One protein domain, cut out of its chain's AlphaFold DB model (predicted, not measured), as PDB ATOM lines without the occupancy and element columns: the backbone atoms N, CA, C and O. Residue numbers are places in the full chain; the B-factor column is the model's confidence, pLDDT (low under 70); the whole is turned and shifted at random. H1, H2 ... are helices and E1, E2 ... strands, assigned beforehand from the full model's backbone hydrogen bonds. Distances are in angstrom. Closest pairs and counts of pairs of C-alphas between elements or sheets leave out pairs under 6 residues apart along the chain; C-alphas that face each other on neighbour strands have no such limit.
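AT A GLANCE: This is residues 3 to 109 of the 109 residues of an uncharacterized protein of Streptomyces rutgersensis (UniProt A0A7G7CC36). A twisted antiparallel sheet of four strands makes the middle of a compact body, with the hairpin of E4 and E5 facing one side of it and the helices H1 and H3 over the other. H1 runs slantwise over the sheet, while H3 stands up from it and runs away toward one end of the longest axis; the short H2 only grazes the sheet. The printed part has 107 residues with three named helices and six named strands, in the order E1 E2 H1 E3 H2 E4 E5 E6 H3; the class is mixed. The larger sheet has the order E2 E1 E3 E6. The radius of gyration of the C-alphas is 13.3 A and the spans are 38 by 28 by 22 A.

IN THESE COORDINATES: E1, residues 3 to 6, begins at C-alpha 3 at (179.523, 141.718, 165.765). E2 is residues 14 to 18, and H1, residues 25 to 34, is 14.2 A long. E3, residues 49 to 55, measures 18.1 A. H2 is residues 60 to 64. E4, residues 68 to 73, and E5, residues 76 to 81, measure 15.6 A and 16.6 A. E6 is residues 89 to 93. H3, residues 94 to 107, is 20.3 A long and ends at C-alpha 107 at (200.797, 130.728, 172.626).

HOW THE PARTS SIT: The sheet E2 E1 E3 E6 is twisted, with C-alphas up to 4.1 A off its best plane. E1 and E2 form a hairpin, with N 4 and O 16 at 2.8 A. E1 and E3 are antiparallel, with N 3 and O 53 at 2.8 A, and so are E3 and E6, with N 54 and O 90 at 2.8 A. E2, H1 and E3 form a split strand-helix-strand unit, two strands running the same way with E1 between them, and its crossover is right-handed. H1 and H3 are on the same face, giving two layers, helices over one face of a sheet. H1 has a height over the sheet of 9.5 A, and H3 one of 11.7 A. H1 and H3 touch, closest at the C-alphas of Leu 33 and Leu 101, 6.7 A, running the same way at a steep tilt of 67 degrees, only just short of about perpendicular. E4 and E5 form a hairpin, with N 69 and O 80 at 2.8 A; the two sheets form a sandwich, two sheets face to face, their best planes 28 degrees apart. The closest C-alphas of E5 and E3 are those of Trp 77 and Ile 50, 6.4 A. In H1, H2 and H3 every O i to N i+4 pair is within hydrogen-bond range.

THE WHOLE: The C-alphas farthest apart are those of Gly 83 and Thr 109, 39.8 A. The printed part has no cut. The link from H1 to E3, residues 35 to 48, is long. The mean pLDDT of the printed part is 83.9; residues 9 to 11, 36 to 46 and 109 are under 70.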
ATOM      1  N   VAL A   3     180.689 142.235 166.481       92.44
ATOM      2  CA  VAL A   3     179.523 141.718 165.765       92.44
ATOM      3  C   VAL A   3     179.954 140.482 164.994       92.44
ATOM      4  O   VAL A   3     180.759 140.570 164.069       92.44
ATOM      5  N   VAL A   4     179.427 139.330 165.383       92.19
ATOM      6  CA  VAL A   4     179.650 138.051 164.711       92.19
ATOM      7  C   VAL A   4     178.595 137.883 163.637       92.19
ATOM      8  O   VAL A   4     177.404 138.045 163.910       92.19
ATOM      9  N   MET A   5     179.042 137.566 162.427       92.19
ATOM     10  CA  MET A   5     178.185 137.346 161.271       92.19
ATOM     11  C   MET A   5     178.244 135.878 160.886       92.19
ATOM     12  O   MET A   5     179.325 135.345 160.629       92.19
ATOM     13  N   SER A   6     177.089 135.232 160.814       89.94
ATOM     14  CA  SER A   6     176.977 133.861 160.329       89.94
ATOM     15  C   SER A   6     175.806 133.717 159.371       89.94
ATOM     16  O   SER A   6     174.818 134.439 159.457       89.94
ATOM     17  N   GLY A   7     175.917 132.793 158.428       85.88
ATOM     18  CA  GLY A   7     174.863 132.512 157.465       85.88
ATOM     19  C   GLY A   7     175.127 131.206 156.733       85.88
ATOM     20  O   GLY A   7     176.271 130.843 156.452       85.88
ATOM     21  N   SER A   8     174.055 130.487 156.420       74.12
ATOM     22  CA  SER A   8     174.108 129.224 155.689       74.12
ATOM     23  C   SER A   8     173.000 129.174 154.648       74.12
ATOM     24  O   SER A   8     171.829 129.304 154.987       74.12
ATOM     25  N   GLY A   9     173.366 128.938 153.386       66.31
ATOM     26  CA  GLY A   9     172.387 128.774 152.309       66.31
ATOM     27  C   GLY A   9     171.532 130.026 152.085       66.31
ATOM     28  O   GLY A   9     172.083 131.112 151.909       66.31
ATOM     29  N   ASP A  10     170.210 129.844 152.083       63.44
ATOM     30  CA  ASP A  10     169.212 130.867 151.737       63.44
ATOM     31  C   ASP A  10     168.638 131.618 152.958       63.44
ATOM     32  O   ASP A  10     167.882 132.574 152.788       63.44
ATOM     33  N   ASP A  11     169.013 131.238 154.187       65.56
ATOM     34  CA  ASP A  11     168.417 131.753 155.439       65.56
ATOM     35  C   ASP A  11     168.886 133.172 155.831       65.56
ATOM     36  O   ASP A  11     168.513 133.711 156.876       65.56
ATOM     37  N   GLY A  12     169.665 133.819 154.964       78.69
ATOM     38  CA  GLY A  12     170.192 135.161 155.189       78.69
ATOM     39  C   GLY A  12     171.351 135.199 156.189       78.69
ATOM     40  O   GLY A  12     171.940 134.180 156.552       78.69
ATOM     41  N   VAL A  13     171.726 136.418 156.583       87.69
ATOM     42  CA  VAL A  13     172.844 136.674 157.499       87.69
ATOM     43  C   VAL A  13     172.308 137.004 158.884       87.69
ATOM     44  O   VAL A  13     171.495 137.914 159.057       87.69
ATOM     45  N   HIS A  14     172.797 136.278 159.880       88.25
ATOM     46  CA  HIS A  14     172.542 136.507 161.289       88.25
ATOM     47  C   HIS A  14     173.667 137.333 161.904       88.25
ATOM     48  O   HIS A  14     174.847 137.080 161.665       88.25
ATOM     49  N   PHE A  15     173.283 138.289 162.747       88.88
ATOM     50  CA  PHE A  15     174.203 139.160 163.468       88.88
ATOM     51  C   PHE A  15     174.061 138.916 164.968       88.88
ATOM     52  O   PHE A  15     172.954 138.963 165.507       88.88
ATOM     53  N   ASN A  16     175.180 138.680 165.647       88.56
ATOM     54  CA  ASN A  16     175.233 138.571 167.100       88.56
ATOM     55  C   ASN A  16     176.233 139.586 167.654       88.56
ATOM     56  O   ASN A  16     177.408 139.565 167.292       88.56
ATOM     57  N   THR A  17     175.764 140.489 168.510       88.44
ATOM     58  CA  THR A  17     176.588 141.562 169.068       88.44
ATOM     59  C   THR A  17     177.017 141.245 170.494       88.44
ATOM     60  O   THR A  17     176.171 141.003 171.356       88.44
ATOM     61  N   THR A  18     178.312 141.367 170.766       87.00
ATOM     62  CA  THR A  18     178.912 141.056 172.065       87.00
ATOM     63  C   THR A  18     179.808 142.196 172.536       87.00
ATOM     64  O   THR A  18     180.508 142.848 171.755       87.00
ATOM     65  N   SER A  19     179.801 142.454 173.843       88.12
ATOM     66  CA  SER A  19     180.770 143.366 174.454       88.12
ATOM     67  C   SER A  19     182.114 142.661 174.607       88.12
ATOM     68  O   SER A  19     182.170 141.581 175.183       88.12
ATOM     69  N   VAL A  20     183.175 143.294 174.112       88.50
ATOM     70  CA  VAL A  20     184.553 142.784 174.166       88.50
ATOM     71  C   VAL A  20     185.477 143.858 174.724       88.50
ATOM     72  O   VAL A  20     185.169 145.052 174.618       88.50
ATOM     73  N   ARG A  21     186.583 143.428 175.320       88.94
ATOM     74  CA  ARG A  21     187.655 144.260 175.879       88.94
ATOM     75  C   ARG A  21     188.855 144.277 174.936       88.94
ATOM     76  O   ARG A  21     189.070 143.316 174.217       88.94
ATOM     77  N   GLY A  22     189.636 145.348 174.979       87.62
ATOM     78  CA  GLY A  22     190.822 145.527 174.143       87.62
ATOM     79  C   GLY A  22     190.972 146.982 173.720       87.62
ATOM     80  O   GLY A  22     189.972 147.700 173.590       87.62
ATOM     81  N   ASP A  23     192.212 147.410 173.529       88.44
ATOM     82  CA  ASP A  23     192.550 148.768 173.107       88.44
ATOM     83  C   ASP A  23     192.475 148.925 171.579       88.44
ATOM     84  O   ASP A  23     192.217 150.029 171.072       88.44
ATOM     85  N   ASP A  24     192.614 147.807 170.860       91.25
ATOM     86  CA  ASP A  24     192.475 147.700 169.411       91.25
ATOM     87  C   ASP A  24     191.551 146.550 168.962       91.25
ATOM     88  O   ASP A  24     190.943 145.825 169.758       91.25
ATOM     89  N   ALA A  25     191.385 146.427 167.643       92.88
ATOM     90  CA  ALA A  25     190.491 145.449 167.044       92.88
ATOM     91  C   ALA A  25     190.966 143.994 167.202       92.88
ATOM     92  O   ALA A  25     190.125 143.101 167.308       92.88
ATOM     93  N   VAL A  26     192.280 143.753 167.213       93.69
ATOM     94  CA  VAL A  26     192.864 142.415 167.364       93.69
ATOM     95  C   VAL A  26     192.719 141.957 168.807       93.69
ATOM     96  O   VAL A  26     192.272 140.838 169.038       93.69
ATOM     97  N   GLU A  27     193.000 142.824 169.778       92.38
ATOM     98  CA  GLU A  27     192.757 142.542 171.195       92.38
ATOM     99  C   GLU A  27     191.267 142.320 171.474       92.38
ATOM    100  O   GLU A  27     190.900 141.367 172.160       92.38
ATOM    101  N   GLY A  28     190.398 143.141 170.870       92.25
ATOM    102  CA  GLY A  28     188.947 142.957 170.919       92.25
ATOM    103  C   GLY A  28     188.492 141.609 170.357       92.25
ATOM    104  O   GLY A  28     187.597 140.970 170.915       92.25
ATOM    105  N   LEU A  29     189.114 141.153 169.267       92.06
ATOM    106  CA  LEU A  29     188.865 139.827 168.715       92.06
ATOM    107  C   LEU A  29     189.436 138.726 169.622       92.06
ATOM    108  O   LEU A  29     188.764 137.728 169.858       92.06
ATOM    109  N   ALA A  30     190.628 138.903 170.189       91.19
ATOM    110  CA  ALA A  30     191.226 137.940 171.107       91.19
ATOM    111  C   ALA A  30     190.378 137.754 172.380       91.19
ATOM    112  O   ALA A  30     190.164 136.618 172.807       91.19
ATOM    113  N   ASP A  31     189.818 138.830 172.945       89.69
ATOM    114  CA  ASP A  31     188.871 138.759 174.067       89.69
ATOM    115  C   ASP A  31     187.563 138.058 173.674       89.69
ATOM    116  O   ASP A  31     187.024 137.280 174.460       89.69
ATOM    117  N   LEU A  32     187.068 138.241 172.443       89.75
ATOM    118  CA  LEU A  32     185.924 137.466 171.949       89.75
ATOM    119  C   LEU A  32     186.233 135.961 171.899       89.75
ATOM    120  O   LEU A  32     185.381 135.141 172.234       89.75
ATOM    121  N   LEU A  33     187.437 135.602 171.452       89.00
ATOM    122  CA  LEU A  33     187.852 134.218 171.222       89.00
ATOM    123  C   LEU A  33     188.198 133.474 172.516       89.00
ATOM    124  O   LEU A  33     187.835 132.310 172.672       89.00
ATOM    125  N   MET A  34     188.897 134.140 173.431       84.94
ATOM    126  CA  MET A  34     189.487 133.525 174.625       84.94
ATOM    127  C   MET A  34     188.832 133.998 175.926       84.94
ATOM    128  O   MET A  34     188.990 133.364 176.970       84.94
ATOM    129  N   GLY A  35     188.105 135.115 175.891       75.19
ATOM    130  CA  GLY A  35     187.560 135.768 177.069       75.19
ATOM    131  C   GLY A  35     186.219 135.195 177.550       75.19
ATOM    132  O   GLY A  35     185.481 134.523 176.820       75.19
ATOM    133  N   PRO A  36     185.845 135.500 178.807       64.31
ATOM    134  CA  PRO A  36     184.617 135.008 179.433       64.31
ATOM    135  C   PRO A  36     183.330 135.587 178.817       64.31
ATOM    136  O   PRO A  36     182.249 135.062 179.074       64.31
ATOM    137  N   GLY A  37     183.428 136.658 178.020       55.78
ATOM    138  CA  GLY A  37     182.293 137.335 177.382       55.78
ATOM    139  C   GLY A  37     181.848 136.740 176.041       55.78
ATOM    140  O   GLY A  37     180.769 137.084 175.568       55.78
ATOM    141  N   GLY A  38     182.635 135.843 175.439       53.78
ATOM    142  CA  GLY A  38     182.437 135.354 174.069       53.78
ATOM    143  C   GLY A  38     182.397 133.834 173.943       53.78
ATOM    144  O   GLY A  38     183.016 133.277 173.048       53.78
ATOM    145  N   ALA A  39     181.713 133.129 174.847       54.97
ATOM    146  CA  ALA A  39     181.498 131.676 174.756       54.97
ATOM    147  C   ALA A  39     182.771 130.824 174.483       54.97
ATOM    148  O   ALA A  39     182.654 129.736 173.921       54.97
ATOM    149  N   GLN A  40     183.971 131.308 174.848       61.59
ATOM    150  CA  GLN A  40     185.270 130.664 174.570       61.59
ATOM    151  C   GLN A  40     185.436 130.234 173.100       61.59
ATOM    152  O   GLN A  40     185.824 129.106 172.795       61.59
ATOM    153  N   GLY A  41     185.037 131.103 172.171       58.53
ATOM    154  CA  GLY A  41     185.163 130.839 170.743       58.53
ATOM    155  C   GLY A  41     184.092 129.908 170.165       58.53
ATOM    156  O   GLY A  41     184.070 129.698 168.957       58.53
ATOM    157  N   ALA A  42     183.138 129.401 170.955       63.56
ATOM    158  CA  ALA A  42     182.061 128.556 170.425       63.56
ATOM    159  C   ALA A  42     181.212 129.272 169.357       63.56
ATOM    160  O   ALA A  42     180.735 128.637 168.421       63.56
ATOM    161  N   VAL A  43     181.061 130.598 169.464       64.62
ATOM    162  CA  VAL A  43     180.283 131.392 168.503       64.62
ATOM    163  C   VAL A  43     181.013 131.584 167.166       64.62
ATOM    164  O   VAL A  43     180.359 131.722 166.138       64.62
ATOM    165  N   VAL A  44     182.353 131.550 167.160       64.81
ATOM    166  CA  VAL A  44     183.156 131.636 165.925       64.81
ATOM    167  C   VAL A  44     183.424 130.265 165.305       64.81
ATOM    168  O   VAL A  44     183.699 130.168 164.120       64.81
ATOM    169  N   MET A  45     183.281 129.187 166.078       69.12
ATOM    170  CA  MET A  45     183.354 127.808 165.580       69.12
ATOM    171  C   MET A  45     182.035 127.357 164.920       69.12
ATOM    172  O   MET A  45     181.857 126.174 164.627       69.12
ATOM    173  N   HIS A  46     181.081 128.275 164.723       69.88
ATOM    174  CA  HIS A  46     179.784 127.973 164.134       69.88
ATOM    175  C   HIS A  46     179.919 127.671 162.628       69.88
ATOM    176  O   HIS A  46     180.540 128.452 161.901       69.88
ATOM    177  N   PRO A  47     179.294 126.593 162.113       72.62
ATOM    178  CA  PRO A  47     179.215 126.347 160.676       72.62
ATOM    179  C   PRO A  47     178.585 127.545 159.955       72.62
ATOM    180  O   PRO A  47     177.503 127.994 160.327       72.62
ATOM    181  N   GLY A  48     179.257 128.078 158.936       86.00
ATOM    182  CA  GLY A  48     178.781 129.270 158.228       86.00
ATOM    183  C   GLY A  48     179.189 130.595 158.874       86.00
ATOM    184  O   GLY A  48     178.508 131.594 158.657       86.00
ATOM    185  N   LEU A  49     180.279 130.634 159.656       89.31
ATOM    186  CA  LEU A  49     180.931 131.898 160.002       89.31
ATOM    187  C   LEU A  49     181.270 132.665 158.717       89.31
ATOM    188  O   LEU A  49     181.906 132.139 157.803       89.31
ATOM    189  N   ILE A  50     180.848 133.922 158.673       91.88
ATOM    190  CA  ILE A  50     181.165 134.849 157.591       91.88
ATOM    191  C   ILE A  50     182.362 135.711 157.992       91.88
ATOM    192  O   ILE A  50     183.318 135.864 157.231       91.88
ATOM    193  N   GLY A  51     182.323 136.241 159.212       92.25
ATOM    194  CA  GLY A  51     183.382 137.069 159.766       92.25
ATOM    195  C   GLY A  51     182.963 137.738 161.067       92.25
ATOM    196  O   GLY A  51     181.871 137.501 161.595       92.25
ATOM    197  N   VAL A  52     183.838 138.600 161.571       93.25
ATOM    198  CA  VAL A  52     183.613 139.384 162.786       93.25
ATOM    199  C   VAL A  52     183.980 140.832 162.522       93.25
ATOM    200  O   VAL A  52     185.068 141.123 162.039       93.25
ATOM    201  N   VAL A  53     183.094 141.755 162.877       94.25
ATOM    202  CA  VAL A  53     183.415 143.183 162.911       94.25
ATOM    203  C   VAL A  53     183.705 143.589 164.344       94.25
ATOM    204  O   VAL A  53     182.883 143.358 165.227       94.25
ATOM    205  N   VAL A  54     184.848 144.225 164.582       93.19
ATOM    206  CA  VAL A  54     185.197 144.815 165.876       93.19
ATOM    207  C   VAL A  54     185.160 146.330 165.750       93.19
ATOM    208  O   VAL A  54     185.832 146.914 164.905       93.19
ATOM    209  N   LYS A  55     184.362 146.965 166.608       92.25
ATOM    210  CA  LYS A  55     184.244 148.419 166.727       92.25
ATOM    211  C   LYS A  55     184.825 148.872 168.059       92.25
ATOM    212  O   LYS A  55     184.512 148.285 169.102       92.25
ATOM    213  N   LYS A  56     185.601 149.956 168.054       89.12
ATOM    214  CA  LYS A  56     186.089 150.585 169.284       89.12
ATOM    215  C   LYS A  56     184.930 151.164 170.104       89.12
ATOM    216  O   LYS A  56     184.059 151.861 169.584       89.12
ATOM    217  N   GLY A  57     184.934 150.880 171.407       86.69
ATOM    218  CA  GLY A  57     183.876 151.298 172.332       86.69
ATOM    219  C   GLY A  57     182.601 150.448 172.254       86.69
ATOM    220  O   GLY A  57     182.563 149.387 171.624       86.69
ATOM    221  N   ILE A  58     181.564 150.900 172.962       84.81
ATOM    222  CA  ILE A  58     180.219 150.314 172.946       84.81
ATOM    223  C   ILE A  58     179.271 151.351 172.359       84.81
ATOM    224  O   ILE A  58     179.222 152.483 172.835       84.81
ATOM    225  N   ASP A  59     178.509 150.940 171.353       87.19
ATOM    226  CA  ASP A  59     177.483 151.754 170.716       87.19
ATOM    227  C   ASP A  59     176.154 150.986 170.741       87.19
ATOM    228  O   ASP A  59     176.015 149.903 170.170       87.19
ATOM    229  N   VAL A  60     175.171 151.543 171.452       84.88
ATOM    230  CA  VAL A  60     173.859 150.917 171.661       84.88
ATOM    231  C   VAL A  60     173.078 150.794 170.350       84.88
ATOM    232  O   VAL A  60     172.360 149.812 170.162       84.88
ATOM    233  N   MET A  61     173.239 151.742 169.423       86.81
ATOM    234  CA  MET A  61     172.585 151.677 168.115       86.81
ATOM    235  C   MET A  61     173.155 150.527 167.290       86.81
ATOM    236  O   MET A  61     172.397 149.765 166.695       86.81
ATOM    237  N   TRP A  62     174.473 150.338 167.339       86.62
ATOM    238  CA  TRP A  62     175.141 149.198 166.716       86.62
ATOM    239  C   TRP A  62     174.745 147.854 167.325       86.62
ATOM    240  O   TRP A  62     174.639 146.871 166.599       86.62
ATOM    241  N   MET A  63     174.518 147.793 168.639       83.00
ATOM    242  CA  MET A  63     174.037 146.566 169.284       83.00
ATOM    243  C   MET A  63     172.618 146.196 168.837       83.00
ATOM    244  O   MET A  63     172.302 145.018 168.707       83.00
ATOM    245  N   ALA A  64     171.762 147.191 168.594       86.31
ATOM    246  CA  ALA A  64     170.393 146.958 168.146       86.31
ATOM    247  C   ALA A  64     170.304 146.650 166.642       86.31
ATOM    248  O   ALA A  64     169.533 145.784 166.228       86.31
ATOM    249  N   ARG A  65     171.057 147.386 165.818       87.31
ATOM    250  CA  ARG A  65     171.056 147.258 164.360       87.31
ATOM    251  C   ARG A  65     172.410 147.712 163.800       87.31
ATOM    252  O   ARG A  65     172.565 148.893 163.486       87.31
ATOM    253  N   PRO A  66     173.390 146.804 163.675       88.44
ATOM    254  CA  PRO A  66     174.695 147.168 163.143       88.44
ATOM    255  C   PRO A  66     174.565 147.593 161.667       88.44
ATOM    256  O   PRO A  66     173.879 146.905 160.908       88.44
ATOM    257  N   PRO A  67     175.208 148.695 161.230       91.38
ATOM    258  CA  PRO A  67     175.174 149.186 159.848       91.38
ATOM    259  C   PRO A  67     176.109 148.370 158.934       91.38
ATOM    260  O   PRO A  67     176.912 148.914 158.177       91.38
ATOM    261  N   ILE A  68     176.047 147.044 159.059       92.25
ATOM    262  CA  ILE A  68     176.907 146.097 158.357       92.25
ATOM    263  C   ILE A  68     176.118 145.478 157.210       92.25
ATOM    264  O   ILE A  68     175.037 144.922 157.407       92.25
ATOM    265  N   HIS A  69     176.701 145.537 156.023       90.81
ATOM    266  CA  HIS A  69     176.200 144.901 154.820       90.81
ATOM    267  C   HIS A  69     177.129 143.756 154.443       90.81
ATOM    268  O   HIS A  69     178.355 143.885 154.459       90.81
ATOM    269  N   VAL A  70     176.523 142.620 154.122       89.69
ATOM    270  CA  VAL A  70     177.234 141.396 153.780       89.69
ATOM    271  C   VAL A  70     176.699 140.904 152.449       89.69
ATOM    272  O   VAL A  70     175.505 140.638 152.317       89.69
ATOM    273  N   GLU A  71     177.586 140.766 151.475       89.19
ATOM    274  CA  GLU A  71     177.258 140.274 150.141       89.19
ATOM    275  C   GLU A  71     178.138 139.078 149.790       89.19
ATOM    276  O   GLU A  71     179.284 138.971 150.224       89.19
ATOM    277  N   LYS A  72     177.603 138.146 149.002       83.44
ATOM    278  CA  LYS A  72     178.365 137.000 148.502       83.44
ATOM    279  C   LYS A  72     178.876 137.330 147.101       83.44
ATOM    280  O   LYS A  72     178.091 137.322 146.157       83.44
ATOM    281  N   GLY A  73     180.170 137.610 146.966       75.25
ATOM    282  CA  GLY A  73     180.824 137.939 145.693       75.25
ATOM    283  C   GLY A  73     181.919 136.929 145.352       75.25
ATOM    284  O   GLY A  73     182.649 136.514 146.238       75.25
ATOM    285  N   ASP A  74     182.027 136.487 144.095       75.00
ATOM    286  CA  ASP A  74     183.116 135.627 143.573       75.00
ATOM    287  C   ASP A  74     183.552 134.440 144.467       75.00
ATOM    288  O   ASP A  74     184.707 134.023 144.477       75.00
ATOM    289  N   GLY A  75     182.613 133.861 145.225       74.00
ATOM    290  CA  GLY A  75     182.875 132.734 146.128       74.00
ATOM    291  C   GLY A  75     183.363 133.109 147.533       74.00
ATOM    292  O   GLY A  75     183.564 132.212 148.349       74.00
ATOM    293  N   GLN A  76     183.488 134.398 147.846       78.12
ATOM    294  CA  GLN A  76     183.822 134.923 149.169       78.12
ATOM    295  C   GLN A  76     182.732 135.871 149.686       78.12
ATOM    296  O   GLN A  76     181.928 136.426 148.937       78.12
ATOM    297  N   TRP A  77     182.678 136.042 151.002       87.06
ATOM    298  CA  TRP A  77     181.820 137.051 151.606       87.06
ATOM    299  C   TRP A  77     182.539 138.397 151.619       87.06
ATOM    300  O   TRP A  77     183.685 138.489 152.054       87.06
ATOM    301  N   GLN A  78     181.858 139.435 151.154       88.62
ATOM    302  CA  GLN A  78     182.298 140.820 151.225       88.62
ATOM    303  C   GLN A  78     181.530 141.513 152.346       88.62
ATOM    304  O   GLN A  78     180.301 141.469 152.387       88.62
ATOM    305  N   ILE A  79     182.265 142.133 153.266       90.38
ATOM    306  CA  ILE A  79     181.718 142.845 154.422       90.38
ATOM    307  C   ILE A  79     181.981 144.332 154.205       90.38
ATOM    308  O   ILE A  79     183.129 144.742 154.039       90.38
ATOM    309  N   SER A  80     180.926 145.141 154.222       90.06
ATOM    310  CA  SER A  80     181.018 146.601 154.185       90.06
ATOM    311  C   SER A  80     180.266 147.211 155.365       90.06
ATOM    312  O   SER A  80     179.273 146.664 155.843       90.06
ATOM    313  N   ILE A  81     180.768 148.332 155.877       91.56
ATOM    314  CA  ILE A  81     180.194 149.032 157.026       91.56
ATOM    315  C   ILE A  81     179.872 150.457 156.593       91.56
ATOM    316  O   ILE A  81     180.753 151.193 156.149       91.56
ATOM    317  N   GLU A  82     178.610 150.852 156.716       87.88
ATOM    318  CA  GLU A  82     178.178 152.196 156.347       87.88
ATOM    319  C   GLU A  82     178.577 153.210 157.427       87.88
ATOM    320  O   GLU A  82     178.355 152.991 158.618       87.88
ATOM    321  N   GLY A  83     179.164 154.336 157.006       80.56
ATOM    322  CA  GLY A  83     179.465 155.465 157.890       80.56
ATOM    323  C   GLY A  83     180.576 155.231 158.918       80.56
ATOM    324  O   GLY A  83     180.700 156.033 159.836       80.56
ATOM    325  N   ALA A  84     181.369 154.161 158.794       76.69
ATOM    326  CA  ALA A  84     182.507 153.932 159.681       76.69
ATOM    327  C   ALA A  84     183.700 154.821 159.316       76.69
ATOM    328  O   ALA A  84     184.098 154.897 158.151       76.69
ATOM    329  N   GLU A  85     184.297 155.451 160.326       76.31
ATOM    330  CA  GLU A  85     185.574 156.145 160.183       76.31
ATOM    331  C   GLU A  85     186.741 155.145 160.147       76.31
ATOM    332  O   GLU A  85     186.715 154.078 160.775       76.31
ATOM    333  N   GLU A  86     187.797 155.492 159.407       70.38
ATOM    334  CA  GLU A  86     189.000 154.668 159.306       70.38
ATOM    335  C   GLU A  86     189.659 154.514 160.690       70.38
ATOM    336  O   GLU A  86     189.945 155.492 161.378       70.38
ATOM    337  N   GLY A  87     189.875 153.267 161.120       74.81
ATOM    338  CA  GLY A  87     190.459 152.944 162.428       74.81
ATOM    339  C   GLY A  87     189.463 152.842 163.590       74.81
ATOM    340  O   GLY A  87     189.844 152.396 164.673       74.81
ATOM    341  N   GLU A  88     188.188 153.188 163.390       85.06
ATOM    342  CA  GLU A  88     187.144 152.979 164.404       85.06
ATOM    343  C   GLU A  88     186.589 151.546 164.376       85.06
ATOM    344  O   GLU A  88     186.182 150.992 165.407       85.06
ATOM    345  N   VAL A  89     186.584 150.946 163.184       91.25
ATOM    346  CA  VAL A  89     186.012 149.633 162.904       91.25
ATOM    347  C   VAL A  89     186.991 148.804 162.082       91.25
ATOM    348  O   VAL A  89     187.624 149.305 161.156       91.25
ATOM    349  N   HIS A  90     187.081 147.515 162.396       94.25
ATOM    350  CA  HIS A  90     187.821 146.542 161.605       94.25
ATOM    351  C   HIS A  90     186.956 145.316 161.324       94.25
ATOM    352  O   HIS A  90     186.265 144.826 162.219       94.25
ATOM    353  N   ALA A  91     187.000 144.820 160.090       93.81
ATOM    354  CA  ALA A  91     186.324 143.597 159.686       93.81
ATOM    355  C   ALA A  91     187.355 142.481 159.498       93.81
ATOM    356  O   ALA A  91     188.294 142.628 158.724       93.81
ATOM    357  N   PHE A  92     187.142 141.370 160.190       93.00
ATOM    358  CA  PHE A  92     187.912 140.144 160.064       93.00
ATOM    359  C   PHE A  92     187.097 139.129 159.272       93.00
ATOM    360  O   PHE A  92     185.932 138.867 159.597       93.00
ATOM    361  N   SER A  93     187.702 138.539 158.246       91.81
ATOM    362  CA  SER A  93     187.112 137.402 157.543       91.81
ATOM    363  C   SER A  93     187.089 136.164 158.443       91.81
ATOM    364  O   SER A  93     187.808 136.089 159.440       91.81
ATOM    365  N   ALA A  94     186.295 135.152 158.084       90.38
ATOM    366  CA  ALA A  94     186.337 133.862 158.775       90.38
ATOM    367  C   ALA A  94     187.766 133.278 158.849       90.38
ATOM    368  O   ALA A  94     188.165 132.775 159.896       90.38
ATOM    369  N   ALA A  95     188.560 133.426 157.782       90.44
ATOM    370  CA  ALA A  95     189.941 132.948 157.744       90.44
ATOM    371  C   ALA A  95     190.855 133.700 158.730       90.44
ATOM    372  O   ALA A  95     191.658 133.065 159.411       90.44
ATOM    373  N   ASP A  96     190.704 135.023 158.860       93.50
ATOM    374  CA  ASP A  96     191.481 135.818 159.825       93.50
ATOM    375  C   ASP A  96     191.177 135.386 161.265       93.50
ATOM    376  O   ASP A  96     192.077 135.251 162.096       93.50
ATOM    377  N   VAL A  97     189.898 135.121 161.550       92.00
ATOM    378  CA  VAL A  97     189.434 134.654 162.863       92.00
ATOM    379  C   VAL A  97     189.996 133.267 163.181       92.00
ATOM    380  O   VAL A  97     190.499 133.046 164.284       92.00
ATOM    381  N   GLU A  98     189.947 132.336 162.225       89.69
ATOM    382  CA  GLU A  98     190.521 130.993 162.368       89.69
ATOM    383  C   GLU A  98     192.037 131.040 162.582       89.69
ATOM    384  O   GLU A  98     192.563 130.353 163.463       89.69
ATOM    385  N   GLN A  99     192.736 131.881 161.815       92.19
ATOM    386  CA  GLN A  99     194.176 132.063 161.935       92.19
ATOM    387  C   GLN A  99     194.553 132.619 163.311       92.19
ATOM    388  O   GLN A  99     195.436 132.058 163.966       92.19
ATOM    389  N   LEU A 100     193.881 133.675 163.776       91.94
ATOM    390  CA  LEU A 100     194.152 134.249 165.092       91.94
ATOM    391  C   LEU A 100     193.847 133.244 166.209       91.94
ATOM    392  O   LEU A 100     194.642 133.089 167.131       91.94
ATOM    393  N   LEU A 101     192.738 132.504 166.116       89.25
ATOM    394  CA  LEU A 101     192.414 131.468 167.098       89.25
ATOM    395  C   LEU A 101     193.493 130.377 167.156       89.25
ATOM    396  O   LEU A 101     193.838 129.909 168.241       89.25
ATOM    397  N   ALA A 102     194.032 129.963 166.006       89.75
ATOM    398  CA  ALA A 102     195.124 128.997 165.954       89.75
ATOM    399  C   ALA A 102     196.408 129.542 166.599       89.75
ATOM    400  O   ALA A 102     197.054 128.814 167.352       89.75
ATOM    401  N   GLN A 103     196.746 130.812 166.354       91.19
ATOM    402  CA  GLN A 103     197.895 131.486 166.971       91.19
ATOM    403  C   GLN A 103     197.740 131.582 168.494       91.19
ATOM    404  O   GLN A 103     198.608 131.116 169.228       91.19
ATOM    405  N   LEU A 104     196.594 132.072 168.976       88.88
ATOM    406  CA  LEU A 104     196.304 132.171 170.408       88.88
ATOM    407  C   LEU A 104     196.375 130.799 171.092       88.88
ATOM    408  O   LEU A 104     196.940 130.663 172.172       88.88
ATOM    409  N   LYS A 105     195.865 129.738 170.460       85.69
ATOM    410  CA  LYS A 105     195.991 128.382 171.016       85.69
ATOM    411  C   LYS A 105     197.444 127.926 171.131       85.69
ATOM    412  O   LYS A 105     197.767 127.261 172.104       85.69
ATOM    413  N   GLN A 106     198.308 128.262 170.178       89.12
ATOM    414  CA  GLN A 106     199.729 127.898 170.240       89.12
ATOM    415  C   GLN A 106     200.483 128.647 171.344       89.12
ATOM    416  O   GLN A 106     201.379 128.072 171.948       89.12
ATOM    417  N   GLU A 107     200.126 129.902 171.612       86.00
ATOM    418  CA  GLU A 107     200.797 130.728 172.626       86.00
ATOM    419  C   GLU A 107     200.384 130.392 174.067       86.00
ATOM    420  O   GLU A 107     201.177 130.574 174.989       86.00
ATOM    421  N   TYR A 108     199.160 129.893 174.263       73.88
ATOM    422  CA  TYR A 108     198.594 129.577 175.581       73.88
ATOM    423  C   TYR A 108     198.464 128.061 175.854       73.88
ATOM    424  O   TYR A 108     197.701 127.669 176.742       73.88
ATOM    425  N   THR A 109     199.194 127.218 175.110       55.62
ATOM    426  CA  THR A 109     199.371 125.770 175.376       55.62
ATOM    427  C   THR A 109     200.751 125.502 175.964       55.62
ATOM    428  O   THR A 109     200.830 124.713 176.933       55.62
TER     429      THR A 109